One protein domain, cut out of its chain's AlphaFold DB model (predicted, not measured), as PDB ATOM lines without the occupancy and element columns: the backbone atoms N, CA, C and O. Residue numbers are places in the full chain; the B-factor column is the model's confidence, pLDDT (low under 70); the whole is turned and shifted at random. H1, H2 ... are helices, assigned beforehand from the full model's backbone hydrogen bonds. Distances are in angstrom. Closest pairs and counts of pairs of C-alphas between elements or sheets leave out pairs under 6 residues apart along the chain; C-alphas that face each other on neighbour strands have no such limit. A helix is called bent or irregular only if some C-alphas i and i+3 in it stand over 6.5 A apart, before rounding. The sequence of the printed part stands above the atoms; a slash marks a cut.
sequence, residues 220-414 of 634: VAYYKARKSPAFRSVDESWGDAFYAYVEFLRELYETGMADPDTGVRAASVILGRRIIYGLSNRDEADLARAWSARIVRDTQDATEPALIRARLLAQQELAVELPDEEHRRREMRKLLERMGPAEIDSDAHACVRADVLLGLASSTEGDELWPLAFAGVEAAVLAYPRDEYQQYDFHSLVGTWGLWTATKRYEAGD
ATOM      1  N   VAL A 220      -4.233 -32.456 -17.506       47.34
ATOM      2  CA  VAL A 220      -2.866 -32.039 -17.871       47.34
ATOM      3  C   VAL A 220      -1.815 -32.487 -16.847       47.34
ATOM      4  O   VAL A 220      -0.744 -32.959 -17.233       47.34
ATOM      5  N   ALA A 221      -2.094 -32.369 -15.546       42.31
ATOM      6  CA  ALA A 221      -1.173 -32.793 -14.491       42.31
ATOM      7  C   ALA A 221      -1.009 -34.322 -14.446       42.31
ATOM      8  O   ALA A 221       0.114 -34.812 -14.348       42.31
ATOM      9  N   TYR A 222      -2.106 -35.072 -14.593       47.50
ATOM     10  CA  TYR A 222      -2.120 -36.534 -14.711       47.50
ATOM     11  C   TYR A 222      -1.294 -37.002 -15.917       47.50
ATOM     12  O   TYR A 222      -0.417 -37.852 -15.777       47.50
ATOM     13  N   TYR A 223      -1.480 -36.362 -17.073       50.31
ATOM     14  CA  TYR A 223      -0.688 -36.587 -18.285       50.31
ATOM     15  C   TYR A 223       0.814 -36.299 -18.089       50.31
ATOM     16  O   TYR A 223       1.653 -37.142 -18.420       50.31
ATOM     17  N   LYS A 224       1.175 -35.151 -17.488       44.25
ATOM     18  CA  LYS A 224       2.576 -34.814 -17.160       44.25
ATOM     19  C   LYS A 224       3.196 -35.797 -16.156       44.25
ATOM     20  O   LYS A 224       4.394 -36.069 -16.240       44.25
ATOM     21  N   ALA A 225       2.398 -36.344 -15.237       39.72
ATOM     22  CA  ALA A 225       2.844 -37.305 -14.235       39.72
ATOM     23  C   ALA A 225       3.032 -38.727 -14.795       39.72
ATOM     24  O   ALA A 225       4.060 -39.349 -14.524       39.72
ATOM     25  N   ARG A 226       2.073 -39.251 -15.576       44.97
ATOM     26  CA  ARG A 226       2.018 -40.691 -15.893       44.97
ATOM     27  C   ARG A 226       3.037 -41.192 -16.912       44.97
ATOM     28  O   ARG A 226       3.330 -42.381 -16.879       44.97
ATOM     29  N   LYS A 227       3.613 -40.342 -17.778       44.97
ATOM     30  CA  LYS A 227       4.779 -40.699 -18.631       44.97
ATOM     31  C   LYS A 227       4.644 -42.045 -19.393       44.97
ATOM     32  O   LYS A 227       5.654 -42.696 -19.672       44.97
ATOM     33  N   SER A 228       3.422 -42.474 -19.713       38.59
ATOM     34  CA  SER A 228       3.158 -43.833 -20.205       38.59
ATOM     35  C   SER A 228       3.668 -44.017 -21.646       38.59
ATOM     36  O   SER A 228       3.525 -43.086 -22.449       38.59
ATOM     37  N   PRO A 229       4.272 -45.178 -21.992       38.53
ATOM     38  CA  PRO A 229       4.756 -45.471 -23.343       38.53
ATOM     39  C   PRO A 229       3.697 -45.249 -24.429       38.53
ATOM     40  O   PRO A 229       4.008 -44.605 -25.426       38.53
ATOM     41  N   ALA A 230       2.441 -45.636 -24.167       35.53
ATOM     42  CA  ALA A 230       1.277 -45.454 -25.048       35.53
ATOM     43  C   ALA A 230       1.141 -44.040 -25.627       35.53
ATOM     44  O   ALA A 230       0.728 -43.843 -26.765       35.53
ATOM     45  N   PHE A 231       1.499 -43.041 -24.822       45.91
ATOM     46  CA  PHE A 231       1.364 -41.637 -25.182       45.91
ATOM     47  C   PHE A 231       2.697 -41.012 -25.603       45.91
ATOM     48  O   PHE A 231       2.694 -39.885 -26.087       45.91
ATOM     49  N   ARG A 232       3.831 -41.687 -25.383       43.53
ATOM     50  CA  ARG A 232       5.188 -41.204 -25.707       43.53
ATOM     51  C   ARG A 232       5.679 -41.681 -27.063       43.53
ATOM     52  O   ARG A 232       6.339 -40.925 -27.760       43.53
ATOM     53  N   SER A 233       5.370 -42.923 -27.398       42.31
ATOM     54  CA  SER A 233       5.677 -43.543 -28.674       42.31
ATOM     55  C   SER A 233       4.350 -43.893 -29.326       42.31
ATOM     56  O   SER A 233       3.792 -44.955 -29.053       42.31
ATOM     57  N   VAL A 234       3.850 -43.012 -30.197       44.19
ATOM     58  CA  VAL A 234       2.744 -43.350 -31.112       44.19
ATOM     59  C   VAL A 234       3.306 -44.150 -32.294       44.19
ATOM     60  O   VAL A 234       3.177 -43.795 -33.464       44.19
ATOM     61  N   ASP A 235       4.024 -45.200 -31.922       43.41
ATOM     62  CA  ASP A 235       4.765 -46.111 -32.773       43.41
ATOM     63  C   ASP A 235       3.792 -47.033 -33.525       43.41
ATOM     64  O   ASP A 235       2.639 -47.221 -33.111       43.41
ATOM     65  N   GLU A 236       4.239 -47.592 -34.644       42.53
ATOM     66  CA  GLU A 236       3.454 -48.498 -35.492       42.53
ATOM     67  C   GLU A 236       2.977 -49.727 -34.698       42.53
ATOM     68  O   GLU A 236       1.857 -50.209 -34.884       42.53
ATOM     69  N   SER A 237       3.779 -50.151 -33.711       40.66
ATOM     70  CA  SER A 237       3.529 -51.274 -32.796       40.66
ATOM     71  C   SER A 237       2.212 -51.224 -32.002       40.66
ATOM     72  O   SER A 237       1.813 -52.241 -31.437       40.66
ATOM     73  N   TRP A 238       1.511 -50.083 -31.968       45.41
ATOM     74  CA  TRP A 238       0.236 -49.920 -31.249       45.41
ATOM     75  C   TRP A 238      -1.014 -50.295 -32.060       45.41
ATOM     76  O   TRP A 238      -2.093 -50.401 -31.475       45.41
ATOM     77  N   GLY A 239      -0.892 -50.502 -33.379       54.50
ATOM     78  CA  GLY A 239      -1.997 -50.950 -34.239       54.50
ATOM     79  C   GLY A 239      -3.297 -50.150 -34.056       54.50
ATOM     80  O   GLY A 239      -3.268 -48.918 -33.962       54.50
ATOM     81  N   ASP A 240      -4.422 -50.867 -33.967       56.25
ATOM     82  CA  ASP A 240      -5.778 -50.305 -33.863       56.25
ATOM     83  C   ASP A 240      -6.048 -49.552 -32.549       56.25
ATOM     84  O   ASP A 240      -6.891 -48.652 -32.513       56.25
ATOM     85  N   ALA A 241      -5.315 -49.861 -31.470       55.78
ATOM     86  CA  ALA A 241      -5.517 -49.230 -30.162       55.78
ATOM     87  C   ALA A 241      -5.291 -47.708 -30.209       55.78
ATOM     88  O   ALA A 241      -5.900 -46.962 -29.442       55.78
ATOM     89  N   PHE A 242      -4.465 -47.228 -31.148       64.56
ATOM     90  CA  PHE A 242      -4.289 -45.799 -31.398       64.56
ATOM     91  C   PHE A 242      -5.616 -45.086 -31.697       64.56
ATOM     92  O   PHE A 242      -5.876 -44.039 -31.106       64.56
ATOM     93  N   TYR A 243      -6.478 -45.645 -32.554       66.31
ATOM     94  CA  TYR A 243      -7.728 -44.989 -32.955       66.31
ATOM     95  C   TYR A 243      -8.705 -44.826 -31.780       66.31
ATOM     96  O   TYR A 243      -9.356 -43.786 -31.669       66.31
ATOM     97  N   ALA A 244      -8.740 -45.787 -30.850       62.84
ATOM     98  CA  ALA A 244      -9.496 -45.658 -29.603       62.84
ATOM     99  C   ALA A 244      -8.979 -44.491 -28.737       62.84
ATOM    100  O   ALA A 244      -9.766 -43.714 -28.192       62.84
ATOM    101  N   TYR A 245      -7.656 -44.297 -28.671       64.44
ATOM    102  CA  TYR A 245      -7.064 -43.151 -27.978       64.44
ATOM    103  C   TYR A 245      -7.218 -41.817 -28.731       64.44
ATOM    104  O   TYR A 245      -7.244 -40.780 -28.071       64.44
ATOM    105  N   VAL A 246      -7.361 -41.789 -30.063       73.69
ATOM    106  CA  VAL A 246      -7.550 -40.536 -30.835       73.69
ATOM    107  C   VAL A 246      -8.835 -39.810 -30.444       73.69
ATOM    108  O   VAL A 246      -8.794 -38.601 -30.213       73.69
ATOM    109  N   GLU A 247      -9.960 -40.521 -30.321       74.00
ATOM    110  CA  GLU A 247     -11.238 -39.928 -29.892       74.00
ATOM    111  C   GLU A 247     -11.118 -39.291 -28.499       74.00
ATOM    112  O   GLU A 247     -11.567 -38.164 -28.271       74.00
ATOM    113  N   PHE A 248     -10.425 -39.974 -27.587       67.25
ATOM    114  CA  PHE A 248     -10.163 -39.476 -26.243       67.25
ATOM    115  C   PHE A 248      -9.212 -38.262 -26.227       67.25
ATOM    116  O   PHE A 248      -9.488 -37.245 -25.580       67.25
ATOM    117  N   LEU A 249      -8.105 -38.321 -26.975       73.62
ATOM    118  CA  LEU A 249      -7.170 -37.204 -27.130       73.62
ATOM    119  C   LEU A 249      -7.853 -35.987 -27.778       73.62
ATOM    120  O   LEU A 249      -7.522 -34.854 -27.418       73.62
ATOM    121  N   ARG A 250      -8.831 -36.200 -28.675       82.88
ATOM    122  CA  ARG A 250      -9.662 -35.131 -29.245       82.88
ATOM    123  C   ARG A 250     -10.486 -34.444 -28.163       82.88
ATOM    124  O   ARG A 250     -10.423 -33.223 -28.082       82.88
ATOM    125  N   GLU A 251     -11.210 -35.185 -27.326       77.25
ATOM    126  CA  GLU A 251     -12.032 -34.588 -26.260       77.25
ATOM    127  C   GLU A 251     -11.176 -33.777 -25.270       77.25
ATOM    128  O   GLU A 251     -11.542 -32.662 -24.873       77.25
ATOM    129  N   LEU A 252      -9.997 -34.298 -24.904       72.44
ATOM    130  CA  LEU A 252      -9.036 -33.574 -24.072       72.44
ATOM    131  C   LEU A 252      -8.556 -32.278 -24.735       72.44
ATOM    132  O   LEU A 252      -8.573 -31.232 -24.084       72.44
ATOM    133  N   TYR A 253      -8.145 -32.344 -26.007       84.88
ATOM    134  CA  TYR A 253      -7.727 -31.179 -26.786       84.88
ATOM    135  C   TYR A 253      -8.852 -30.138 -26.860       84.88
ATOM    136  O   TYR A 253      -8.625 -28.967 -26.578       84.88
ATOM    137  N   GLU A 254     -10.072 -30.560 -27.190       86.94
ATOM    138  CA  GLU A 254     -11.232 -29.680 -27.362       86.94
ATOM    139  C   GLU A 254     -11.624 -28.979 -26.066       86.94
ATOM    140  O   GLU A 254     -11.795 -27.759 -26.053       86.94
ATOM    141  N   THR A 255     -11.699 -29.730 -24.963       75.94
ATOM    142  CA  THR A 255     -12.012 -29.153 -23.651       75.94
ATOM    143  C   THR A 255     -10.924 -28.174 -23.215       75.94
ATOM    144  O   THR A 255     -11.225 -27.082 -22.741       75.94
ATOM    145  N   GLY A 256      -9.655 -28.560 -23.360       79.56
ATOM    146  CA  GLY A 256      -8.535 -27.789 -22.836       79.56
ATOM    147  C   GLY A 256      -8.116 -26.601 -23.708       79.56
ATOM    148  O   GLY A 256      -7.586 -25.632 -23.176       79.56
ATOM    149  N   MET A 257      -8.408 -26.606 -25.014       88.12
ATOM    150  CA  MET A 257      -8.273 -25.418 -25.870       88.12
ATOM    151  C   MET A 257      -9.359 -24.368 -25.604       88.12
ATOM    152  O   MET A 257      -9.113 -23.181 -25.812       88.12
ATOM    153  N   ALA A 258     -10.534 -24.781 -25.117       85.19
ATOM    154  CA  ALA A 258     -11.595 -23.878 -24.669       85.19
ATOM    155  C   ALA A 258     -11.365 -23.309 -23.251       85.19
ATOM    156  O   ALA A 258     -12.133 -22.454 -22.803       85.19
ATOM    157  N   ASP A 259     -10.333 -23.772 -22.537       82.62
ATOM    158  CA  ASP A 259     -10.034 -23.339 -21.173       82.62
ATOM    159  C   ASP A 259      -9.512 -21.881 -21.154       82.62
ATOM    160  O   ASP A 259      -8.679 -21.496 -21.995       82.62
ATOM    161  N   PRO A 260      -9.981 -21.025 -20.224       80.31
ATOM    162  CA  PRO A 260      -9.423 -19.687 -20.045       80.31
ATOM    163  C   PRO A 260      -7.941 -19.701 -19.632       80.31
ATOM    164  O   PRO A 260      -7.226 -18.755 -19.975       80.31
ATOM    165  N   ASP A 261      -7.467 -20.748 -18.945       78.62
ATOM    166  CA  ASP A 261      -6.080 -20.889 -18.498       78.62
ATOM    167  C   ASP A 261      -5.130 -21.176 -19.677       78.62
ATOM    168  O   ASP A 261      -5.234 -22.169 -20.405       78.62
ATOM    169  N   THR A 262      -4.156 -20.285 -19.848       78.75
ATOM    170  CA  THR A 262      -3.171 -20.328 -20.932       78.75
ATOM    171  C   THR A 262      -2.262 -21.561 -20.862       78.75
ATOM    172  O   THR A 262      -1.863 -22.099 -21.897       78.75
ATOM    173  N   GLY A 263      -1.971 -22.056 -19.655       73.06
ATOM    174  CA  GLY A 263      -1.184 -23.259 -19.401       73.06
ATOM    175  C   GLY A 263      -1.952 -24.546 -19.702       73.06
ATOM    176  O   GLY A 263      -1.348 -25.525 -20.153       73.06
ATOM    177  N   VAL A 264      -3.280 -24.545 -19.525       73.06
ATOM    178  CA  VAL A 264      -4.141 -25.657 -19.960       73.06
ATOM    179  C   VAL A 264      -4.206 -25.707 -21.485       73.06
ATOM    180  O   VAL A 264      -3.961 -26.776 -22.051       73.06
ATOM    181  N   ARG A 265      -4.409 -24.569 -22.168       80.69
ATOM    182  CA  ARG A 265      -4.338 -24.506 -23.642       80.69
ATOM    183  C   ARG A 265      -2.982 -24.988 -24.164       80.69
ATOM    184  O   ARG A 265      -2.930 -25.872 -25.020       80.69
ATOM    185  N   ALA A 266      -1.884 -24.477 -23.601       78.12
ATOM    186  CA  ALA A 266      -0.520 -24.863 -23.970       78.12
ATOM    187  C   ALA A 266      -0.282 -26.377 -23.867       78.12
ATOM    188  O   ALA A 266       0.249 -26.982 -24.794       78.12
ATOM    189  N   ALA A 267      -0.719 -27.018 -22.780       71.81
ATOM    190  CA  ALA A 267      -0.587 -28.464 -22.635       71.81
ATOM    191  C   ALA A 267      -1.531 -29.258 -23.557       71.81
ATOM    192  O   ALA A 267      -1.164 -30.332 -24.033       71.81
ATOM    193  N   SER A 268      -2.722 -28.727 -23.840       80.50
ATOM    194  CA  SER A 268      -3.711 -29.355 -24.725       80.50
ATOM    195  C   SER A 268      -3.212 -29.430 -26.164       80.50
ATOM    196  O   SER A 268      -3.388 -30.452 -26.825       80.50
ATOM    197  N   VAL A 269      -2.492 -28.405 -26.629       83.56
ATOM    198  CA  VAL A 269      -1.905 -28.403 -27.974       83.56
ATOM    199  C   VAL A 269      -0.890 -29.540 -28.174       83.56
ATOM    200  O   VAL A 269      -0.773 -30.056 -29.285       83.56
ATOM    201  N   ILE A 270      -0.208 -29.997 -27.112       77.31
ATOM    202  CA  ILE A 270       0.705 -31.155 -27.168       77.31
ATOM    203  C   ILE A 270      -0.068 -32.431 -27.549       77.31
ATOM    204  O   ILE A 270       0.432 -33.240 -28.328       77.31
ATOM    205  N   LEU A 271      -1.309 -32.587 -27.070       78.38
ATOM    206  CA  LEU A 271      -2.180 -33.716 -27.418       78.38
ATOM    207  C   LEU A 271      -2.559 -33.684 -28.903       78.38
ATOM    208  O   LEU A 271      -2.425 -34.691 -29.592       78.38
ATOM    209  N   GLY A 272      -2.939 -32.508 -29.415       84.00
ATOM    210  CA  GLY A 272      -3.229 -32.312 -30.840       84.00
ATOM    211  C   GLY A 272      -2.028 -32.650 -31.731       84.00
ATOM    212  O   GLY A 272      -2.179 -33.326 -32.745       84.00
ATOM    213  N   ARG A 273      -0.813 -32.257 -31.323       83.00
ATOM    214  CA  ARG A 273       0.429 -32.617 -32.032       83.00
ATOM    215  C   ARG A 273       0.701 -34.128 -32.040       83.00
ATOM    216  O   ARG A 273       1.192 -34.636 -33.041       83.00
ATOM    217  N   ARG A 274       0.355 -34.851 -30.968       75.69
ATOM    218  CA  ARG A 274       0.477 -36.323 -30.910       75.69
ATOM    219  C   ARG A 274      -0.545 -37.040 -31.787       75.69
ATOM    220  O   ARG A 274      -0.196 -38.055 -32.381       75.69
ATOM    221  N   ILE A 275      -1.762 -36.503 -31.910       81.56
ATOM    222  CA  ILE A 275      -2.759 -37.012 -32.863       81.56
ATOM    223  C   ILE A 275      -2.220 -36.900 -34.294       81.56
ATOM    224  O   ILE A 275      -2.235 -37.893 -35.013       81.56
ATOM    225  N   ILE A 276      -1.676 -35.738 -34.679       83.00
ATOM    226  CA  ILE A 276      -1.087 -35.529 -36.014       83.00
ATOM    227  C   ILE A 276       0.029 -36.540 -36.286       83.00
ATOM    228  O   ILE A 276      -0.057 -37.285 -37.254       83.00
ATOM    229  N   TYR A 277       1.029 -36.622 -35.402       76.00
ATOM    230  CA  TYR A 277       2.156 -37.547 -35.560       76.00
ATOM    231  C   TYR A 277       1.704 -39.014 -35.687       76.00
ATOM    232  O   TYR A 277       2.182 -39.749 -36.548       76.00
ATOM    233  N   GLY A 278       0.734 -39.432 -34.868       75.56
ATOM    234  CA  GLY A 278       0.195 -40.789 -34.897       75.56
ATOM    235  C   GLY A 278      -0.582 -41.148 -36.164       75.56
ATOM    236  O   GLY A 278      -0.524 -42.305 -36.583       75.56
ATOM    237  N   LEU A 279      -1.276 -40.171 -36.760       82.25
ATOM    238  CA  LEU A 279      -1.975 -40.302 -38.042       82.25
ATOM    239  C   LEU A 279      -0.982 -40.328 -39.215       82.25
ATOM    240  O   LEU A 279      -1.099 -41.183 -40.088       82.25
ATOM    241  N   SER A 280       0.035 -39.458 -39.205       78.31
ATOM    242  CA  SER A 280       1.083 -39.434 -40.237       78.31
ATOM    243  C   SER A 280       1.830 -40.768 -40.348       78.31
ATOM    244  O   SER A 280       2.084 -41.228 -41.454       78.31
ATOM    245  N   ASN A 281       2.111 -41.434 -39.221       73.81
ATOM    246  CA  ASN A 281       2.750 -42.760 -39.187       73.81
ATOM    247  C   ASN A 281       1.797 -43.933 -39.518       73.81
ATOM    248  O   ASN A 281       2.150 -45.089 -39.302       73.81
ATOM    249  N   ARG A 282       0.561 -43.663 -39.955       75.44
ATOM    250  CA  ARG A 282      -0.462 -44.674 -40.298       75.44
ATOM    251  C   ARG A 282      -1.064 -44.451 -41.688       75.44
ATOM    252  O   ARG A 282      -2.162 -44.920 -41.957       75.44
ATOM    253  N   ASP A 283      -0.363 -43.702 -42.540       77.25
ATOM    254  CA  ASP A 283      -0.811 -43.264 -43.871       77.25
ATOM    255  C   ASP A 283      -2.111 -42.420 -43.879       77.25
ATOM    256  O   ASP A 283      -2.653 -42.100 -44.938       77.25
ATOM    257  N   GLU A 284      -2.581 -41.951 -42.715       84.81
ATOM    258  CA  GLU A 284      -3.793 -41.131 -42.543       84.81
ATOM    259  C   GLU A 284      -3.519 -39.634 -42.814       84.81
ATOM    260  O   GLU A 284      -3.902 -38.742 -42.045       84.81
ATOM    261  N   ALA A 285      -2.819 -39.341 -43.915       83.88
ATOM    262  CA  ALA A 285      -2.289 -38.013 -44.236       83.88
ATOM    263  C   ALA A 285      -3.374 -36.920 -44.300       83.88
ATOM    264  O   ALA A 285      -3.172 -35.816 -43.793       83.88
ATOM    265  N   ASP A 286      -4.559 -37.221 -44.843       89.50
ATOM    266  CA  ASP A 286      -5.674 -36.262 -44.900       89.50
ATOM    267  C   ASP A 286      -6.220 -35.908 -43.502       89.50
ATOM    268  O   ASP A 286      -6.558 -34.747 -43.243       89.50
ATOM    269  N   LEU A 287      -6.267 -36.872 -42.572       89.12
ATOM    270  CA  LEU A 287      -6.677 -36.628 -41.185       89.12
ATOM    271  C   LEU A 287      -5.596 -35.864 -40.412       89.12
ATOM    272  O   LEU A 287      -5.923 -34.922 -39.683       89.12
ATOM    273  N   ALA A 288      -4.320 -36.218 -40.602       88.06
ATOM    274  CA  ALA A 288      -3.187 -35.483 -40.046       88.06
ATOM    275  C   ALA A 288      -3.226 -34.011 -40.494       88.06
ATOM    276  O   ALA A 288      -3.258 -33.104 -39.661       88.06
ATOM    277  N   ARG A 289      -3.376 -33.770 -41.803       91.12
ATOM    278  CA  ARG A 289      -3.501 -32.440 -42.421       91.12
ATOM    279  C   ARG A 289      -4.701 -31.650 -41.884       91.12
ATOM    280  O   ARG A 289      -4.576 -30.454 -41.607       91.12
ATOM    281  N   ALA A 290      -5.857 -32.294 -41.696       93.31
ATOM    282  CA  ALA A 290      -7.035 -31.663 -41.093       93.31
ATOM    283  C   ALA A 290      -6.776 -31.225 -39.637       93.31
ATOM    284  O   ALA A 290      -7.190 -30.134 -39.229       93.31
ATOM    285  N   TRP A 291      -6.038 -32.032 -38.869       94.12
ATOM    286  CA  TRP A 291      -5.604 -31.685 -37.518       94.12
ATOM    287  C   TRP A 291      -4.550 -30.571 -37.487       94.12
ATOM    288  O   TRP A 291      -4.659 -29.670 -36.652       94.12
ATOM    289  N   SER A 292      -3.587 -30.545 -38.412       93.38
ATOM    290  CA  SER A 292      -2.637 -29.431 -38.536       93.38
ATOM    291  C   SER A 292      -3.377 -28.123 -38.839       93.38
ATOM    292  O   SER A 292      -3.197 -27.127 -38.135       93.38
ATOM    293  N   ALA A 293      -4.313 -28.128 -39.798       94.81
ATOM    294  CA  ALA A 293      -5.160 -26.968 -40.100       94.81
ATOM    295  C   ALA A 293      -5.988 -26.504 -38.887       94.81
ATOM    296  O   ALA A 293      -6.122 -25.299 -38.646       94.81
ATOM    297  N   ARG A 294      -6.493 -27.449 -38.083       95.56
ATOM    298  CA  ARG A 294      -7.177 -27.159 -36.820       95.56
ATOM    299  C   ARG A 294      -6.266 -26.459 -35.814       95.56
ATOM    300  O   ARG A 294      -6.664 -25.415 -35.303       95.56
ATOM    301  N   ILE A 295      -5.065 -26.981 -35.553       93.44
ATOM    302  CA  ILE A 295      -4.124 -26.356 -34.609       93.44
ATOM    303  C   ILE A 295      -3.782 -24.937 -35.060       93.44
ATOM    304  O   ILE A 295      -3.807 -24.027 -34.233       93.44
ATOM    305  N   VAL A 296      -3.528 -24.710 -36.354       93.56
ATOM    306  CA  VAL A 296      -3.214 -23.365 -36.869       93.56
ATOM    307  C   VAL A 296      -4.340 -22.366 -36.594       93.56
ATOM    308  O   VAL A 296      -4.057 -21.241 -36.180       93.56
ATOM    309  N   ARG A 297      -5.600 -22.773 -36.784       96.00
ATOM    310  CA  ARG A 297      -6.782 -21.951 -36.483       96.00
ATOM    311  C   ARG A 297      -6.936 -21.714 -34.980       96.00
ATOM    312  O   ARG A 297      -7.046 -20.572 -34.550       96.00
ATOM    313  N   ASP A 298      -6.925 -22.782 -34.187       95.31
ATOM    314  CA  ASP A 298      -7.217 -22.740 -32.747       95.31
ATOM    315  C   ASP A 298      -6.096 -22.035 -31.940       95.31
ATOM    316  O   ASP A 298      -6.285 -21.695 -30.775       95.31
ATOM    317  N   THR A 299      -4.938 -21.772 -32.562       91.75
ATOM    318  CA  THR A 299      -3.801 -21.020 -31.989       91.75
ATOM    319  C   THR A 299      -3.504 -19.697 -32.705       91.75
ATOM    320  O   THR A 299      -2.480 -19.068 -32.422       91.75
ATOM    321  N   GLN A 300      -4.357 -19.243 -33.632       89.19
ATOM    322  CA  GLN A 300      -4.064 -18.097 -34.506       89.19
ATOM    323  C   GLN A 300      -3.681 -16.822 -33.732       89.19
ATOM    324  O   GLN A 300      -2.695 -16.181 -34.088       89.19
ATOM    325  N   ASP A 301      -4.397 -16.515 -32.649       85.50
ATOM    326  CA  ASP A 301      -4.196 -15.301 -31.840       85.50
ATOM    327  C   ASP A 301      -3.380 -15.552 -30.554       85.50
ATOM    328  O   ASP A 301      -3.257 -14.675 -29.698       85.50
ATOM    329  N   ALA A 302      -2.809 -16.752 -30.399       85.00
ATOM    330  CA  ALA A 302      -2.008 -17.107 -29.232       85.00
ATOM    331  C   ALA A 302      -0.664 -16.358 -29.204       85.00
ATOM    332  O   ALA A 302      -0.001 -16.192 -30.239       85.00
ATOM    333  N   THR A 303      -0.252 -15.964 -27.996       82.25
ATOM    334  CA  THR A 303       1.013 -15.257 -27.703       82.25
ATOM    335  C   THR A 303       1.962 -16.081 -26.825       82.25
ATOM    336  O   THR A 303       3.125 -15.733 -26.641       82.25
ATOM    337  N   GLU A 304       1.477 -17.202 -26.299       80.00
ATOM    338  CA  GLU A 304       2.196 -18.127 -25.441       80.00
ATOM    339  C   GLU A 304       3.181 -18.980 -26.271       80.00
ATOM    340  O   GLU A 304       2.746 -19.611 -27.240       80.00
ATOM    341  N   PRO A 305       4.481 -19.078 -25.911       77.31
ATOM    342  CA  PRO A 305       5.499 -19.732 -26.747       77.31
ATOM    343  C   PRO A 305       5.168 -21.167 -27.180       77.31
ATOM    344  O   PRO A 305       5.399 -21.527 -28.329       77.31
ATOM    345  N   ALA A 306       4.564 -21.969 -26.300       75.06
ATOM    346  CA  ALA A 306       4.101 -23.324 -26.612       75.06
ATOM    347  C   ALA A 306       3.038 -23.338 -27.735       75.06
ATOM    348  O   ALA A 306       3.124 -24.102 -28.699       75.06
ATOM    349  N   LEU A 307       2.050 -22.443 -27.660       82.00
ATOM    350  CA  LEU A 307       0.991 -22.335 -28.666       82.00
ATOM    351  C   LEU A 307       1.524 -21.770 -29.990       82.00
ATOM    352  O   LEU A 307       1.178 -22.290 -31.051       82.00
ATOM    353  N   ILE A 308       2.418 -20.775 -29.937       82.25
ATOM    354  CA  ILE A 308       3.130 -20.263 -31.120       82.25
ATOM    355  C   ILE A 308       3.923 -21.391 -31.787       82.25
ATOM    356  O   ILE A 308       3.787 -21.606 -32.990       82.25
ATOM    357  N   ARG A 309       4.704 -22.159 -31.022       79.06
ATOM    358  CA  ARG A 309       5.499 -23.273 -31.545       79.06
ATOM    359  C   ARG A 309       4.626 -24.328 -32.221       79.06
ATOM    360  O   ARG A 309       4.927 -24.743 -33.338       79.06
ATOM    361  N   ALA A 310       3.530 -24.735 -31.584       82.25
ATOM    362  CA  ALA A 310       2.596 -25.702 -32.157       82.25
ATOM    363  C   ALA A 310       1.927 -25.192 -33.444       82.25
ATOM    364  O   ALA A 310       1.765 -25.966 -34.389       82.25
ATOM    365  N   ARG A 311       1.616 -23.889 -33.516       87.38
ATOM    366  CA  ARG A 311       1.152 -23.215 -34.738       87.38
ATOM    367  C   ARG A 311       2.186 -23.285 -35.857       87.38
ATOM    368  O   ARG A 311       1.828 -23.600 -36.986       87.38
ATOM    369  N   LEU A 312       3.451 -22.984 -35.558       84.81
ATOM    370  CA  LEU A 312       4.539 -22.984 -36.540       84.81
ATOM    371  C   LEU A 312       4.821 -24.399 -37.072       84.81
ATOM    372  O   LEU A 312       4.973 -24.567 -38.277       84.81
ATOM    373  N   LEU A 313       4.808 -25.414 -36.204       82.25
ATOM    374  CA  LEU A 313       4.935 -26.828 -36.588       82.25
ATOM    375  C   LEU A 313       3.785 -27.278 -37.495       82.25
ATOM    376  O   LEU A 313       4.017 -27.810 -38.575       82.25
ATOM    377  N   ALA A 314       2.543 -26.979 -37.114       87.50
ATOM    378  CA  ALA A 314       1.387 -27.294 -37.947       87.50
ATOM    379  C   ALA A 314       1.395 -26.525 -39.289       87.50
ATOM    380  O   ALA A 314       0.935 -27.047 -40.301       87.50
ATOM    381  N   GLN A 315       1.953 -25.307 -39.341       89.00
ATOM    382  CA  GLN A 315       2.188 -24.583 -40.602       89.00
ATOM    383  C   GLN A 315       3.294 -25.220 -41.459       89.00
ATOM    384  O   GLN A 315       3.188 -25.179 -42.685       89.00
ATOM    385  N   GLN A 316       4.334 -25.801 -40.849       86.75
ATOM    386  CA  GLN A 316       5.410 -26.496 -41.559       86.75
ATOM    387  C   GLN A 316       4.882 -27.753 -42.261       86.75
ATOM    388  O   GLN A 316       5.117 -27.905 -43.456       86.75
ATOM    389  N   GLU A 317       4.092 -28.583 -41.580       86.25
ATOM    390  CA  GLU A 317       3.485 -29.789 -42.167       86.25
ATOM    391  C   GLU A 317       2.573 -29.450 -43.345       86.25
ATOM    392  O   GLU A 317       2.740 -29.980 -44.441       86.25
ATOM    393  N   LEU A 318       1.661 -28.489 -43.149       89.56
ATOM    394  CA  LEU A 318       0.763 -28.013 -44.205       89.56
ATOM    395  C   LEU A 318       1.521 -27.470 -45.424       89.56
ATOM    396  O   LEU A 318       0.985 -27.514 -46.526       89.56
ATOM    397  N   ALA A 319       2.742 -26.952 -45.241       87.31
ATOM    398  CA  ALA A 319       3.600 -26.513 -46.335       87.31
ATOM    399  C   ALA A 319       4.334 -27.682 -47.020       87.31
ATOM    400  O   ALA A 319       4.445 -27.675 -48.245       87.31
ATOM    401  N   VAL A 320       4.822 -28.678 -46.266       82.19
ATOM    402  CA  VAL A 320       5.477 -29.894 -46.804       82.19
ATOM    403  C   VAL A 320       4.533 -30.668 -47.728       82.19
ATOM    404  O   VAL A 320       4.943 -31.077 -48.816       82.19
ATOM    405  N   GLU A 321       3.271 -30.780 -47.312       82.81
ATOM    406  CA  GLU A 321       2.157 -31.462 -47.987       82.81
ATOM    407  C   GLU A 321       1.714 -30.813 -49.318       82.81
ATOM    408  O   GLU A 321       0.867 -31.363 -50.028       82.81
ATOM    409  N   LEU A 322       2.244 -29.637 -49.684       82.75
ATOM    410  CA  LEU A 322       1.877 -28.955 -50.927       82.75
ATOM    411  C   LEU A 322       2.490 -29.660 -52.155       82.75
ATOM    412  O   LEU A 322       3.712 -29.814 -52.222       82.75
ATOM    413  N   PRO A 323       1.680 -30.026 -53.173       80.69
ATOM    414  CA  PRO A 323       2.160 -30.769 -54.340       80.69
ATOM    415  C   PRO A 323       2.959 -29.911 -55.332       80.69
ATOM    416  O   PRO A 323       3.763 -30.449 -56.090       80.69
ATOM    417  N   ASP A 324       2.753 -28.587 -55.348       87.19
ATOM    418  CA  ASP A 324       3.613 -27.658 -56.091       87.19
ATOM    419  C   ASP A 324       4.843 -27.315 -55.247       87.19
ATOM    420  O   ASP A 324       4.745 -26.631 -54.224       87.19
ATOM    421  N   GLU A 325       6.012 -27.755 -55.709       82.81
ATOM    422  CA  GLU A 325       7.286 -27.515 -55.043       82.81
ATOM    423  C   GLU A 325       7.575 -26.017 -54.864       82.81
ATOM    424  O   GLU A 325       8.052 -25.611 -53.803       82.81
ATOM    425  N   GLU A 326       7.243 -25.165 -55.840       85.56
ATOM    426  CA  GLU A 326       7.498 -23.728 -55.702       85.56
ATOM    427  C   GLU A 326       6.499 -23.066 -54.737       85.56
ATOM    428  O   GLU A 326       6.838 -22.095 -54.058       85.56
ATOM    429  N   HIS A 327       5.274 -23.581 -54.600       87.25
ATOM    430  CA  HIS A 327       4.366 -23.169 -53.524       87.25
ATOM    431  C   HIS A 327       4.892 -23.598 -52.152       87.25
ATOM    432  O   HIS A 327       4.966 -22.747 -51.262       87.25
ATOM    433  N   ARG A 328       5.342 -24.853 -52.004       86.12
ATOM    434  CA  ARG A 328       5.991 -25.371 -50.787       86.12
ATOM    435  C   ARG A 328       7.173 -24.506 -50.360       86.12
ATOM    436  O   ARG A 328       7.184 -24.011 -49.234       86.12
ATOM    437  N   ARG A 329       8.126 -24.241 -51.266       83.88
ATOM    438  CA  ARG A 329       9.281 -23.362 -50.997       83.88
ATOM    439  C   ARG A 329       8.839 -21.967 -50.551       83.88
ATOM    440  O   ARG A 329       9.409 -21.420 -49.609       83.88
ATOM    441  N   ARG A 330       7.822 -21.378 -51.193       87.94
ATOM    442  CA  ARG A 330       7.296 -20.052 -50.820       87.94
ATOM    443  C   ARG A 330       6.662 -20.038 -49.428       87.94
ATOM    444  O   ARG A 330       6.937 -19.106 -48.676       87.94
ATOM    445  N   GLU A 331       5.867 -21.040 -49.054       88.56
ATOM    446  CA  GLU A 331       5.292 -21.103 -47.699       88.56
ATOM    447  C   GLU A 331       6.358 -21.391 -46.631       88.56
ATOM    448  O   GLU A 331       6.363 -20.733 -45.590       88.56
ATOM    449  N   MET A 332       7.328 -22.268 -46.910       87.12
ATOM    450  CA  MET A 332       8.475 -22.502 -46.022       87.12
ATOM    451  C   MET A 332       9.328 -21.240 -45.813       87.12
ATOM    452  O   MET A 332       9.693 -20.935 -44.677       87.12
ATOM    453  N   ARG A 333       9.601 -20.449 -46.864       87.06
ATOM    454  CA  ARG A 333      10.301 -19.152 -46.726       87.06
ATOM    455  C   ARG A 333       9.508 -18.167 -45.862       87.06
ATOM    456  O   ARG A 333      10.080 -17.607 -44.933       87.06
ATOM    457  N   LYS A 334       8.195 -18.018 -46.083       88.00
ATOM    458  CA  LYS A 334       7.332 -17.177 -45.225       88.00
ATOM    459  C   LYS A 334       7.349 -17.633 -43.765       88.00
ATOM    460  O   LYS A 334       7.291 -16.801 -42.863       88.00
ATOM    461  N   LEU A 335       7.398 -18.942 -43.517       87.44
ATOM    462  CA  LEU A 335       7.475 -19.490 -42.165       87.44
ATOM    463  C   LEU A 335       8.818 -19.151 -41.500       87.44
ATOM    464  O   LEU A 335       8.838 -18.712 -40.352       87.44
ATOM    465  N   LEU A 336       9.925 -19.260 -42.241       84.44
ATOM    466  CA  LEU A 336      11.256 -18.846 -41.790       84.44
ATOM    467  C   LEU A 336      11.341 -17.337 -41.501       84.44
ATOM    468  O   LEU A 336      11.916 -16.941 -40.489       84.44
ATOM    469  N   GLU A 337      10.742 -16.503 -42.354       83.50
ATOM    470  CA  GLU A 337      10.648 -15.048 -42.165       83.50
ATOM    471  C   GLU A 337       9.865 -14.687 -40.894       83.50
ATOM    472  O   GLU A 337      10.303 -13.823 -40.134       83.50
ATOM    473  N   ARG A 338       8.748 -15.381 -40.624       78.94
ATOM    474  CA  ARG A 338       7.924 -15.185 -39.414       78.94
ATOM    475  C   ARG A 338       8.668 -15.489 -38.116       78.94
ATOM    476  O   ARG A 338       8.420 -14.797 -37.137       78.94
ATOM    477  N   MET A 339       9.562 -16.481 -38.114       78.00
ATOM    478  CA  MET A 339      10.396 -16.821 -36.949       78.00
ATOM    479  C   MET A 339      11.551 -15.823 -36.721       78.00
ATOM    480  O   MET A 339      12.192 -15.823 -35.672       78.00
ATOM    481  N   GLY A 340      11.861 -14.977 -37.713       63.47
ATOM    482  CA  GLY A 340      12.906 -13.954 -37.637       63.47
ATOM    483  C   GLY A 340      14.312 -14.483 -37.289       63.47
ATOM    484  O   GLY A 340      14.566 -15.688 -37.268       63.47
ATOM    485  N   PRO A 341      15.287 -13.592 -37.040       56.47
ATOM    486  CA  PRO A 341      16.583 -13.963 -36.468       56.47
ATOM    487  C   PRO A 341      16.646 -13.791 -34.938       56.47
ATOM    488  O   PRO A 341      17.578 -14.286 -34.319       56.47
ATOM    489  N   ALA A 342      15.685 -13.093 -34.322       48.88
ATOM    490  CA  ALA A 342      15.711 -12.769 -32.891       48.88
ATOM    491  C   ALA A 342      15.086 -13.854 -31.991       48.88
ATOM    492  O   ALA A 342      15.417 -13.925 -30.814       48.88
ATOM    493  N   GLU A 343      14.225 -14.727 -32.525       51.62
ATOM    494  CA  GLU A 343      13.622 -15.829 -31.752       51.62
ATOM    495  C   GLU A 343      14.524 -17.078 -31.676       51.62
ATOM    496  O   GLU A 343      14.132 -18.091 -31.094       51.62
ATOM    497  N   ILE A 344      15.740 -16.999 -32.238       45.53
ATOM    498  CA  ILE A 344      16.765 -18.058 -32.215       45.53
ATOM    499  C   ILE A 344      17.178 -18.420 -30.776       45.53
ATOM    500  O   ILE A 344      17.492 -19.578 -30.521       45.53
ATOM    501  N   ASP A 345      17.111 -17.471 -29.835       46.88
ATOM    502  CA  ASP A 345      17.401 -17.701 -28.409       46.88
ATOM    503  C   ASP A 345      16.266 -18.419 -27.649       46.88
ATOM    504  O   ASP A 345      16.408 -18.720 -26.463       46.88
ATOM    505  N   SER A 346      15.134 -18.718 -28.300       60.28
ATOM    506  CA  SER A 346      14.117 -19.598 -27.722       60.28
ATOM    507  C   SER A 346      14.337 -21.043 -28.179       60.28
ATOM    508  O   SER A 346      14.191 -21.368 -29.360       60.28
ATOM    509  N   ASP A 347      14.601 -21.942 -27.223       61.84
ATOM    510  CA  ASP A 347      14.666 -23.399 -27.462       61.84
ATOM    511  C   ASP A 347      13.420 -23.906 -28.225       61.84
ATOM    512  O   ASP A 347      13.480 -24.849 -29.014       61.84
ATOM    513  N   ALA A 348      12.285 -23.229 -28.020       58.47
ATOM    514  CA  ALA A 348      11.015 -23.483 -28.680       58.47
ATOM    515  C   ALA A 348      11.086 -23.400 -30.218       58.47
ATOM    516  O   ALA A 348      10.468 -24.219 -30.896       58.47
ATOM    517  N   HIS A 349      11.795 -22.434 -30.807       74.06
ATOM    518  CA  HIS A 349      11.751 -22.227 -32.265       74.06
ATOM    519  C   HIS A 349      12.889 -22.936 -33.015       74.06
ATOM    520  O   HIS A 349      12.773 -23.158 -34.222       74.06
ATOM    521  N   ALA A 350      13.945 -23.370 -32.317       74.81
ATOM    522  CA  ALA A 350      15.119 -24.008 -32.917       74.81
ATOM    523  C   ALA A 350      14.782 -25.250 -33.766       74.81
ATOM    524  O   ALA A 350      15.227 -25.353 -34.909       74.81
ATOM    525  N   CYS A 351      13.941 -26.152 -33.248       74.00
ATOM    526  CA  CYS A 351      13.552 -27.383 -33.947       74.00
ATOM    527  C   CYS A 351      12.745 -27.103 -35.229       74.00
ATOM    528  O   CYS A 351      13.106 -27.565 -36.307       74.00
ATOM    529  N   VAL A 352      11.713 -26.254 -35.140       76.88
ATOM    530  CA  VAL A 352      10.865 -25.892 -36.294       76.88
ATOM    531  C   VAL A 352      11.687 -25.206 -37.385       76.88
ATOM    532  O   VAL A 352      11.517 -25.458 -38.577       76.88
ATOM    533  N   ARG A 353      12.622 -24.344 -36.971       81.31
ATOM    534  CA  ARG A 353      13.553 -23.663 -37.868       81.31
ATOM    535  C   ARG A 353      14.483 -24.649 -38.578       81.31
ATOM    536  O   ARG A 353      14.733 -24.461 -39.767       81.31
ATOM    537  N   ALA A 354      14.983 -25.671 -37.881       79.19
ATOM    538  CA  ALA A 354      15.822 -26.708 -38.475       79.19
ATOM    539  C   ALA A 354      15.086 -27.452 -39.596       79.19
ATOM    540  O   ALA A 354      15.615 -27.522 -40.702       79.19
ATOM    541  N   ASP A 355      13.850 -27.899 -39.361       77.38
ATOM    542  CA  ASP A 355      13.051 -28.607 -40.372       77.38
ATOM    543  C   ASP A 355      12.737 -27.741 -41.590       77.38
ATOM    544  O   ASP A 355      12.847 -28.193 -42.728       77.38
ATOM    545  N   VAL A 356      12.367 -26.476 -41.368       82.75
ATOM    546  CA  VAL A 356      12.104 -25.529 -42.460       82.75
ATOM    547  C   VAL A 356      13.369 -25.294 -43.289       82.75
ATOM    548  O   VAL A 356      13.302 -25.270 -44.517       82.75
ATOM    549  N   LEU A 357      14.533 -25.160 -42.648       83.50
ATOM    550  CA  LEU A 357      15.800 -24.970 -43.351       83.50
ATOM    551  C   LEU A 357      16.280 -26.243 -44.064       83.50
ATOM    552  O   LEU A 357      16.753 -26.137 -45.191       83.50
ATOM    553  N   LEU A 358      16.118 -27.429 -43.468       79.06
ATOM    554  CA  LEU A 358      16.399 -28.717 -44.111       79.06
ATOM    555  C   LEU A 358      15.474 -28.957 -45.314       79.06
ATOM    556  O   LEU A 358      15.953 -29.326 -46.384       79.06
ATOM    557  N   GLY A 359      14.174 -28.678 -45.184       76.88
ATOM    558  CA  GLY A 359      13.199 -28.775 -46.276       76.88
ATOM    559  C   GLY A 359      13.502 -27.813 -47.431       76.88
ATOM    560  O   GLY A 359      13.401 -28.186 -48.598       76.88
ATOM    561  N   LEU A 360      13.954 -26.592 -47.128       82.00
ATOM    562  CA  LEU A 360      14.394 -25.628 -48.140       82.00
ATOM    563  C   LEU A 360      15.737 -26.013 -48.785       82.00
ATOM    564  O   LEU A 360      15.871 -25.905 -50.002       82.00
ATOM    565  N   ALA A 361      16.718 -26.480 -48.007       81.44
ATOM    566  CA  ALA A 361      18.037 -26.876 -48.510       81.44
ATOM    567  C   ALA A 361      17.992 -28.149 -49.371       81.44
ATOM    568  O   ALA A 361      18.676 -28.230 -50.385       81.44
ATOM    569  N   SER A 362      17.148 -29.120 -49.014       74.81
ATOM    570  CA  SER A 362      16.949 -30.355 -49.792       74.81
ATOM    571  C   SER A 362      16.134 -30.161 -51.078       74.81
ATOM    572  O   SER A 362      16.227 -30.989 -51.978       74.81
ATOM    573  N   SER A 363      15.366 -29.069 -51.185       68.94
ATOM    574  CA  SER A 363      14.560 -28.718 -52.370       68.94
ATOM    575  C   SER A 363      15.158 -27.597 -53.233       68.94
ATOM    576  O   SER A 363      14.476 -27.075 -54.116       68.94
ATOM    577  N   THR A 364      16.412 -27.200 -52.995       64.12
ATOM    578  CA  THR A 364      17.102 -26.152 -53.769       64.12
ATOM    579  C   THR A 364      18.401 -26.700 -54.357       64.12
ATOM    580  O   THR A 364      19.222 -27.258 -53.636       64.12
ATOM    581  N   GLU A 365      18.628 -26.500 -55.658       54.34
ATOM    582  CA  GLU A 365      19.940 -26.745 -56.267       54.34
ATOM    583  C   GLU A 365      20.932 -25.659 -55.812       54.34
ATOM    584  O   GLU A 365      20.933 -24.547 -56.340       54.34
ATOM    585  N   GLY A 366      21.769 -25.967 -54.816       53.16
ATOM    586  CA  GLY A 366      22.887 -25.111 -54.407       53.16
ATOM    587  C   GLY A 366      23.230 -25.161 -52.915       53.16
ATOM    588  O   GLY A 366      22.385 -25.417 -52.060       53.16
ATOM    589  N   ASP A 367      24.489 -24.852 -52.599       60.44
ATOM    590  CA  ASP A 367      25.036 -24.971 -51.242       60.44
ATOM    591  C   ASP A 367      24.608 -23.841 -50.282       60.44
ATOM    592  O   ASP A 367      24.811 -23.959 -49.079       60.44
ATOM    593  N   GLU A 368      24.004 -22.748 -50.760       73.00
ATOM    594  CA  GLU A 368      23.805 -21.515 -49.970       73.00
ATOM    595  C   GLU A 368      22.935 -21.691 -48.711       73.00
ATOM    596  O   GLU A 368      23.162 -21.033 -47.693       73.00
ATOM    597  N   LEU A 369      21.948 -22.591 -48.755       73.00
ATOM    598  CA  LEU A 369      21.057 -22.862 -47.621       73.00
ATOM    599  C   LEU A 369      21.617 -23.903 -46.646       73.00
ATOM    600  O   LEU A 369      21.190 -23.938 -45.490       73.00
ATOM    601  N   TRP A 370      22.589 -24.718 -47.062       74.69
ATOM    602  CA  TRP A 370      23.147 -25.783 -46.228       74.69
ATOM    603  C   TRP A 370      23.861 -25.267 -44.966       74.69
ATOM    604  O   TRP A 370      23.598 -25.825 -43.903       74.69
ATOM    605  N   PRO A 371      24.655 -24.174 -44.987       76.81
ATOM    606  CA  PRO A 371      25.188 -23.548 -43.773       76.81
ATOM    607  C   PRO A 371      24.113 -23.059 -42.793       76.81
ATOM    608  O   PRO A 371      24.314 -23.113 -41.578       76.81
ATOM    609  N   LEU A 372      22.963 -22.596 -43.297       76.00
ATOM    610  CA  LEU A 372      21.845 -22.167 -42.454       76.00
ATOM    611  C   LEU A 372      21.119 -23.374 -41.855       76.00
ATOM    612  O   LEU A 372      20.895 -23.397 -40.646       76.00
ATOM    613  N   ALA A 373      20.807 -24.389 -42.667       74.31
ATOM    614  CA  ALA A 373      20.228 -25.651 -42.203       74.31
ATOM    615  C   ALA A 373      21.117 -26.324 -41.155       74.31
ATOM    616  O   ALA A 373      20.632 -26.719 -40.100       74.31
ATOM    617  N   PHE A 374      22.429 -26.339 -41.383       74.25
ATOM    618  CA  PHE A 374      23.430 -26.821 -40.440       74.25
ATOM    619  C   PHE A 374      23.366 -26.115 -39.079       74.25
ATOM    620  O   PHE A 374      23.290 -26.771 -38.040       74.25
ATOM    621  N   ALA A 375      23.348 -24.778 -39.074       75.62
ATOM    622  CA  ALA A 375      23.231 -23.991 -37.847       75.62
ATOM    623  C   ALA A 375      21.865 -24.169 -37.153       75.62
ATOM    624  O   ALA A 375      21.795 -24.163 -35.926       75.62
ATOM    625  N   GLY A 376      20.787 -24.355 -37.926       76.19
ATOM    626  CA  GLY A 376      19.455 -24.674 -37.407       76.19
ATOM    627  C   GLY A 376      19.413 -26.037 -36.717       76.19
ATOM    628  O   GLY A 376      18.947 -26.129 -35.585       76.19
ATOM    629  N   VAL A 377      19.958 -27.074 -37.358       74.88
ATOM    630  CA  VAL A 377      20.079 -28.429 -36.798       74.88
ATOM    631  C   VAL A 377      20.912 -28.435 -35.521       74.88
ATOM    632  O   VAL A 377      20.497 -29.032 -34.532       74.88
ATOM    633  N   GLU A 378      22.049 -27.735 -35.500       75.31
ATOM    634  CA  GLU A 378      22.866 -27.599 -34.288       75.31
ATOM    635  C   GLU A 378      22.054 -26.987 -33.135       75.31
ATOM    636  O   GLU A 378      22.035 -27.539 -32.036       75.31
ATOM    637  N   ALA A 379      21.316 -25.901 -33.392       76.56
ATOM    638  CA  ALA A 379      20.437 -25.296 -32.395       76.56
ATOM    639  C   ALA A 379      19.314 -26.252 -31.942       76.56
ATOM    640  O   ALA A 379      19.019 -26.322 -30.752       76.56
ATOM    641  N   ALA A 380      18.718 -27.024 -32.858       76.62
ATOM    642  CA  ALA A 380      17.687 -28.009 -32.535       76.62
ATOM    643  C   ALA A 380      18.216 -29.148 -31.648       76.62
ATOM    644  O   ALA A 380      17.564 -29.505 -30.670       76.62
ATOM    645  N   VAL A 381      19.416 -29.671 -31.925       73.19
ATOM    646  CA  VAL A 381      20.069 -30.705 -31.098       73.19
ATOM    647  C   VAL A 381      20.376 -30.179 -29.692       73.19
ATOM    648  O   VAL A 381      20.153 -30.891 -28.715       73.19
ATOM    649  N   LEU A 382      20.823 -28.923 -29.565       72.81
ATOM    650  CA  LEU A 382      21.059 -28.286 -28.262       72.81
ATOM    651  C   LEU A 382      19.753 -28.000 -27.490       72.81
ATOM    652  O   LEU A 382      19.740 -28.085 -26.262       72.81
ATOM    653  N   ALA A 383      18.660 -27.691 -28.194       72.62
ATOM    654  CA  ALA A 383      17.341 -27.430 -27.614       72.62
ATOM    655  C   ALA A 383      16.548 -28.709 -27.271       72.62
ATOM    656  O   ALA A 383      15.700 -28.683 -26.377       72.62
ATOM    657  N   TYR A 384      16.822 -29.837 -27.940       69.69
ATOM    658  CA  TYR A 384      16.049 -31.082 -27.833       69.69
ATOM    659  C   TYR A 384      15.801 -31.598 -26.397       69.69
ATOM    660  O   TYR A 384      14.676 -32.011 -26.118       69.69
ATOM    661  N   PRO A 385      16.747 -31.532 -25.432       65.38
ATOM    662  CA  PRO A 385      16.484 -31.944 -24.047       65.38
ATOM    663  C   PRO A 385      15.360 -31.160 -23.345       65.38
ATOM    664  O   PRO A 385      14.891 -31.570 -22.281       65.38
ATOM    665  N   ARG A 386      14.946 -30.022 -23.918       65.81
ATOM    666  CA  ARG A 386      13.861 -29.147 -23.454       65.81
ATOM    667  C   ARG A 386      12.607 -29.259 -24.334       65.81
ATOM    668  O   ARG A 386      11.646 -28.527 -24.107       65.81
ATOM    669  N   ASP A 387      12.586 -30.165 -25.315       65.88
ATOM    670  CA  ASP A 387      11.436 -30.361 -26.192       65.88
ATOM    671  C   ASP A 387      10.272 -31.065 -25.472       65.88
ATOM    672  O   ASP A 387      10.220 -32.290 -25.351       65.88
ATOM    673  N   GLU A 388       9.289 -30.278 -25.039       61.03
ATOM    674  CA  GLU A 388       8.059 -30.775 -24.412       61.03
ATOM    675  C   GLU A 388       7.151 -31.591 -25.352       61.03
ATOM    676  O   GLU A 388       6.281 -32.326 -24.876       61.03
ATOM    677  N   TYR A 389       7.347 -31.494 -26.672       60.47
ATOM    678  CA  TYR A 389       6.490 -32.163 -27.650       60.47
ATOM    679  C   TYR A 389       6.953 -33.570 -28.013       60.47
ATOM    680  O   TYR A 389       6.101 -34.401 -28.328       60.47
ATOM    681  N   GLN A 390       8.262 -33.839 -27.943       55.97
ATOM    682  CA  GLN A 390       8.874 -35.124 -28.307       55.97
ATOM    683  C   GLN A 390       8.476 -35.585 -29.726       55.97
ATOM    684  O   GLN A 390       8.200 -36.758 -29.945       55.97
ATOM    685  N   GLN A 391       8.375 -34.639 -30.668       51.84
ATOM    686  CA  GLN A 391       7.782 -34.870 -31.999       51.84
ATOM    687  C   GLN A 391       8.706 -35.550 -33.000       51.84
ATOM    688  O   GLN A 391       8.233 -36.141 -33.964       51.84
ATOM    689  N   TYR A 392      10.011 -35.431 -32.802       50.66
ATOM    690  CA  TYR A 392      10.968 -36.118 -33.647       50.66
ATOM    691  C   TYR A 392      11.025 -37.571 -33.231       50.66
ATOM    692  O   TYR A 392      11.189 -37.858 -32.041       50.66
ATOM    693  N   ASP A 393      11.021 -38.460 -34.224       51.47
ATOM    694  CA  ASP A 393      11.707 -39.725 -34.053       51.47
ATOM    695  C   ASP A 393      13.128 -39.410 -33.563       51.47
ATOM    696  O   ASP A 393      13.970 -38.803 -34.240       51.47
ATOM    697  N   PHE A 394      13.334 -39.766 -32.307       51.41
ATOM    698  CA  PHE A 394      14.491 -39.422 -31.514       51.41
ATOM    699  C   PHE A 394      15.780 -39.982 -32.157       51.41
ATOM    700  O   PHE A 394      16.836 -39.336 -32.106       51.41
ATOM    701  N   HIS A 395      15.676 -41.133 -32.835       52.75
ATOM    702  CA  HIS A 395      16.770 -41.774 -33.565       52.75
ATOM    703  C   HIS A 395      17.235 -40.933 -34.764       52.75
ATOM    704  O   HIS A 395      18.420 -40.935 -35.112       52.75
ATOM    705  N   SER A 396      16.321 -40.174 -35.367       58.47
ATOM    706  CA  SER A 396      16.584 -39.350 -36.541       58.47
ATOM    707  C   SER A 396      17.186 -37.987 -36.175       58.47
ATOM    708  O   SER A 396      18.241 -37.636 -36.708       58.47
ATOM    709  N   LEU A 397      16.598 -37.228 -35.236       62.72
ATOM    710  CA  LEU A 397      17.118 -35.892 -34.883       62.72
ATOM    711  C   LEU A 397      18.450 -35.949 -34.119       62.72
ATOM    712  O   LEU A 397      19.429 -35.331 -34.534       62.72
ATOM    713  N   VAL A 398      18.519 -36.691 -33.014       63.53
ATOM    714  CA  VAL A 398      19.736 -36.715 -32.181       63.53
ATOM    715  C   VAL A 398      20.762 -37.707 -32.736       63.53
ATOM    716  O   VAL A 398      21.956 -37.412 -32.739       63.53
ATOM    717  N   GLY A 399      20.304 -38.849 -33.256       60.44
ATOM    718  CA  GLY A 399      21.163 -39.850 -33.893       60.44
ATOM    719  C   GLY A 399      21.723 -39.380 -35.227       60.44
ATOM    720  O   GLY A 399      22.909 -39.073 -35.326       60.44
ATOM    721  N   THR A 400      20.899 -39.318 -36.270       66.06
ATOM    722  CA  THR A 400      21.386 -39.019 -37.627       66.06
ATOM    723  C   THR A 400      21.893 -37.582 -37.767       66.06
ATOM    724  O   THR A 400      23.039 -37.378 -38.181       66.06
ATOM    725  N   TRP A 401      21.085 -36.586 -37.395       68.56
ATOM    726  CA  TRP A 401      21.457 -35.183 -37.597       68.56
ATOM    727  C   TRP A 401      22.491 -34.684 -36.578       68.56
ATOM    728  O   TRP A 401      23.440 -34.012 -36.975       68.56
ATOM    729  N   GLY A 402      22.410 -35.100 -35.309       69.50
ATOM    730  CA  GLY A 402      23.443 -34.811 -34.306       69.50
ATOM    731  C   GLY A 402      24.829 -35.359 -34.672       69.50
ATOM    732  O   GLY A 402      25.818 -34.622 -34.603       69.50
ATOM    733  N   LEU A 403      24.926 -36.615 -35.129       70.38
ATOM    734  CA  LEU A 403      26.198 -37.195 -35.591       70.38
ATOM    735  C   LEU A 403      26.769 -36.467 -36.810       70.38
ATOM    736  O   LEU A 403      27.980 -36.233 -36.886       70.38
ATOM    737  N   TRP A 404      25.911 -36.089 -37.757       76.81
ATOM    738  CA  TRP A 404      26.308 -35.283 -38.909       76.81
ATOM    739  C   TRP A 404      26.832 -33.904 -38.478       76.81
ATOM    740  O   TRP A 404      27.904 -33.492 -38.929       76.81
ATOM    741  N   THR A 405      26.154 -33.234 -37.538       75.50
ATOM    742  CA  THR A 405      26.602 -31.952 -36.976       75.50
ATOM    743  C   THR A 405      27.959 -32.061 -36.291       75.50
ATOM    744  O   THR A 405      28.848 -31.254 -36.566       75.50
ATOM    745  N   ALA A 406      28.160 -33.091 -35.465       72.94
ATOM    746  CA  ALA A 406      29.447 -33.361 -34.834       72.94
ATOM    747  C   ALA A 406      30.560 -33.587 -35.877       72.94
ATOM    748  O   ALA A 406      31.616 -32.963 -35.791       72.94
ATOM    749  N   THR A 407      30.297 -34.402 -36.904       70.12
ATOM    750  CA  THR A 407      31.253 -34.688 -37.993       70.12
ATOM    751  C   THR A 407      31.694 -33.409 -38.710       70.12
ATOM    752  O   THR A 407      32.883 -33.183 -38.911       70.12
ATOM    753  N   LYS A 408      30.755 -32.521 -39.049       72.75
ATOM    754  CA  LYS A 408      31.061 -31.266 -39.752       72.75
ATOM    755  C   LYS A 408      31.757 -30.227 -38.868       72.75
ATOM    756  O   LYS A 408      32.586 -29.476 -39.374       72.75
ATOM    757  N   ARG A 409      31.472 -30.185 -37.559       75.50
ATOM    758  CA  ARG A 409      32.231 -29.340 -36.615       75.50
ATOM    759  C   ARG A 409      33.676 -29.821 -36.457       75.50
ATOM    760  O   ARG A 409      34.566 -28.977 -36.403       75.50
ATOM    761  N   TYR A 410      33.911 -31.136 -36.476       67.69
ATOM    762  CA  TYR A 410      35.259 -31.708 -36.547       67.69
ATOM    763  C   TYR A 410      35.985 -31.329 -37.846       67.69
ATOM    764  O   TYR A 410      37.069 -30.757 -37.783       67.69
ATOM    765  N   GLU A 411      35.368 -31.552 -39.015       66.81
ATOM    766  CA  GLU A 411      35.941 -31.171 -40.322       66.81
ATOM    767  C   GLU A 411      36.295 -29.670 -40.410       66.81
ATOM    768  O   GLU A 411      37.246 -29.297 -41.094       66.81
ATOM    769  N   ALA A 412      35.551 -28.807 -39.708       67.94
ATOM    770  CA  ALA A 412      35.793 -27.365 -39.636       67.94
ATOM    771  C   ALA A 412      36.812 -26.932 -38.556       67.94
ATOM    772  O   ALA A 412      37.112 -25.742 -38.457       67.94
ATOM    773  N   GLY A 413      37.318 -27.852 -37.724       66.62
ATOM    774  CA  GLY A 413      38.220 -27.551 -36.601       66.62
ATOM    775  C   GLY A 413      37.564 -26.830 -35.409       66.62
ATOM    776  O   GLY A 413      38.262 -26.321 -34.530       66.62
ATOM    777  N   ASP A 414      36.231 -26.773 -35.353       74.81
ATOM    778  CA  ASP A 414      35.447 -26.058 -34.335       74.81
ATOM    779  C   ASP A 414      35.183 -26.956 -33.115       74.81
ATOM    780  O   ASP A 414      34.067 -27.421 -32.855       74.81
TER     781      ASP A 414
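Overview. This is residues 220 to 414 of the 634 residues of an uncharacterized protein of Gulosibacter macacae (UniProt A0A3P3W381). Seven helices, H3 to H9, fold back and forth one after another across the long axis of the model, with H3 toward one end and H9 toward the other. H4 to H8 form an up-and-down bundle, each helix running against the one before it; H10 crosses H9 steeply at the far end, and short H1 and H2 lie by H4 at the H3 end. The printed part has 195 residues with ten named helices, H1 to H10 in chain order, and no named strand; its class is all helix. It is compact, with a radius of gyration of the C-alphas of 17.0 A, and only just elongated, spanning 49 by 32 by 31 A.

Arrangement. H1, residues 220 to 226, only just touches residues 264 to 268 of H4, residues 262 to 280, with 3 pairs of C-alphas within 8 A, the closest being Val 220 and Ala 267 at 6.4 A. H2, residues 229 to 232, is close to H4 but not clearly touching, with C-alphas 231 and 274 7.9 A apart. H3, residues 241 to 257, forms a hairpin with H4, a shallow tilt of 27 degrees, closest C-alphas 257 and 265 at 4.6 A. H4 and H5, residues 285 to 298, form a hairpin at 15 degrees, closest C-alphas 276 and 288 at 4.5 A. H6, residues 305 to 320, forms a hairpin with H5 at 38 degrees, only just steep, closest C-alphas 292 and 314 at 4.6 A. H4 and H6 are the hubs, touching four helices each; they touch each other through residues 265 to 273 and 306 to 310, closest C-alphas 266 and 306 at 5.5 A. H7, residues 325 to 339, touches H6 at C-alphas 328 and 319, 5.2 A apart. H8, residues 347 to 362, touches H6, closest C-alphas 352 and 313 at 6.0 A, and H7, closest C-alphas 356 and 332 at 5.9 A. H9, residues 367 to 386, forms a hairpin with H8, closest C-alphas 376 and 354 at 4.3 A. H10, residues 394 to 411, touches H9 at a steep tilt of 55 degrees, closest C-alphas 398 and 381 at 6.1 A. H3 and H10 are apart. Every O i to N i+4 pair is within hydrogen-bond range in H1, H5, H6 and H7; the counts are 11 of 13 in H3, 13 of 15 in H4, 10 of 12 in H8, 12 of 16 in H9 and 13 of 14 in H10, and H2 is too short for such a pair.

Along the chain. H1 begins at C-alpha 220, (-2.866, -32.039, -17.871). H3 is 24.4 A long, H4 27.5 A, H6 22.5 A, H8 23.5 A, H9 30.2 A and H10 24.6 A. H8 and H9 are irregular: C-alphas 348 and 351 are 7.0 A apart, and C-alphas 382 and 385 are 7.2 A apart. H10 ends at C-alpha 411, (35.941, -31.171, -40.322).

Size, cuts and confidence. The C-alphas of Thr 255 and Gly 413 are the two farthest apart, 51.9 A. The printed part has no cut, and no link is long. The mean pLDDT of the printed part is 72.7; 64 residues are under 70, among them 220 to 245, 340 to 348 and 384 to 402.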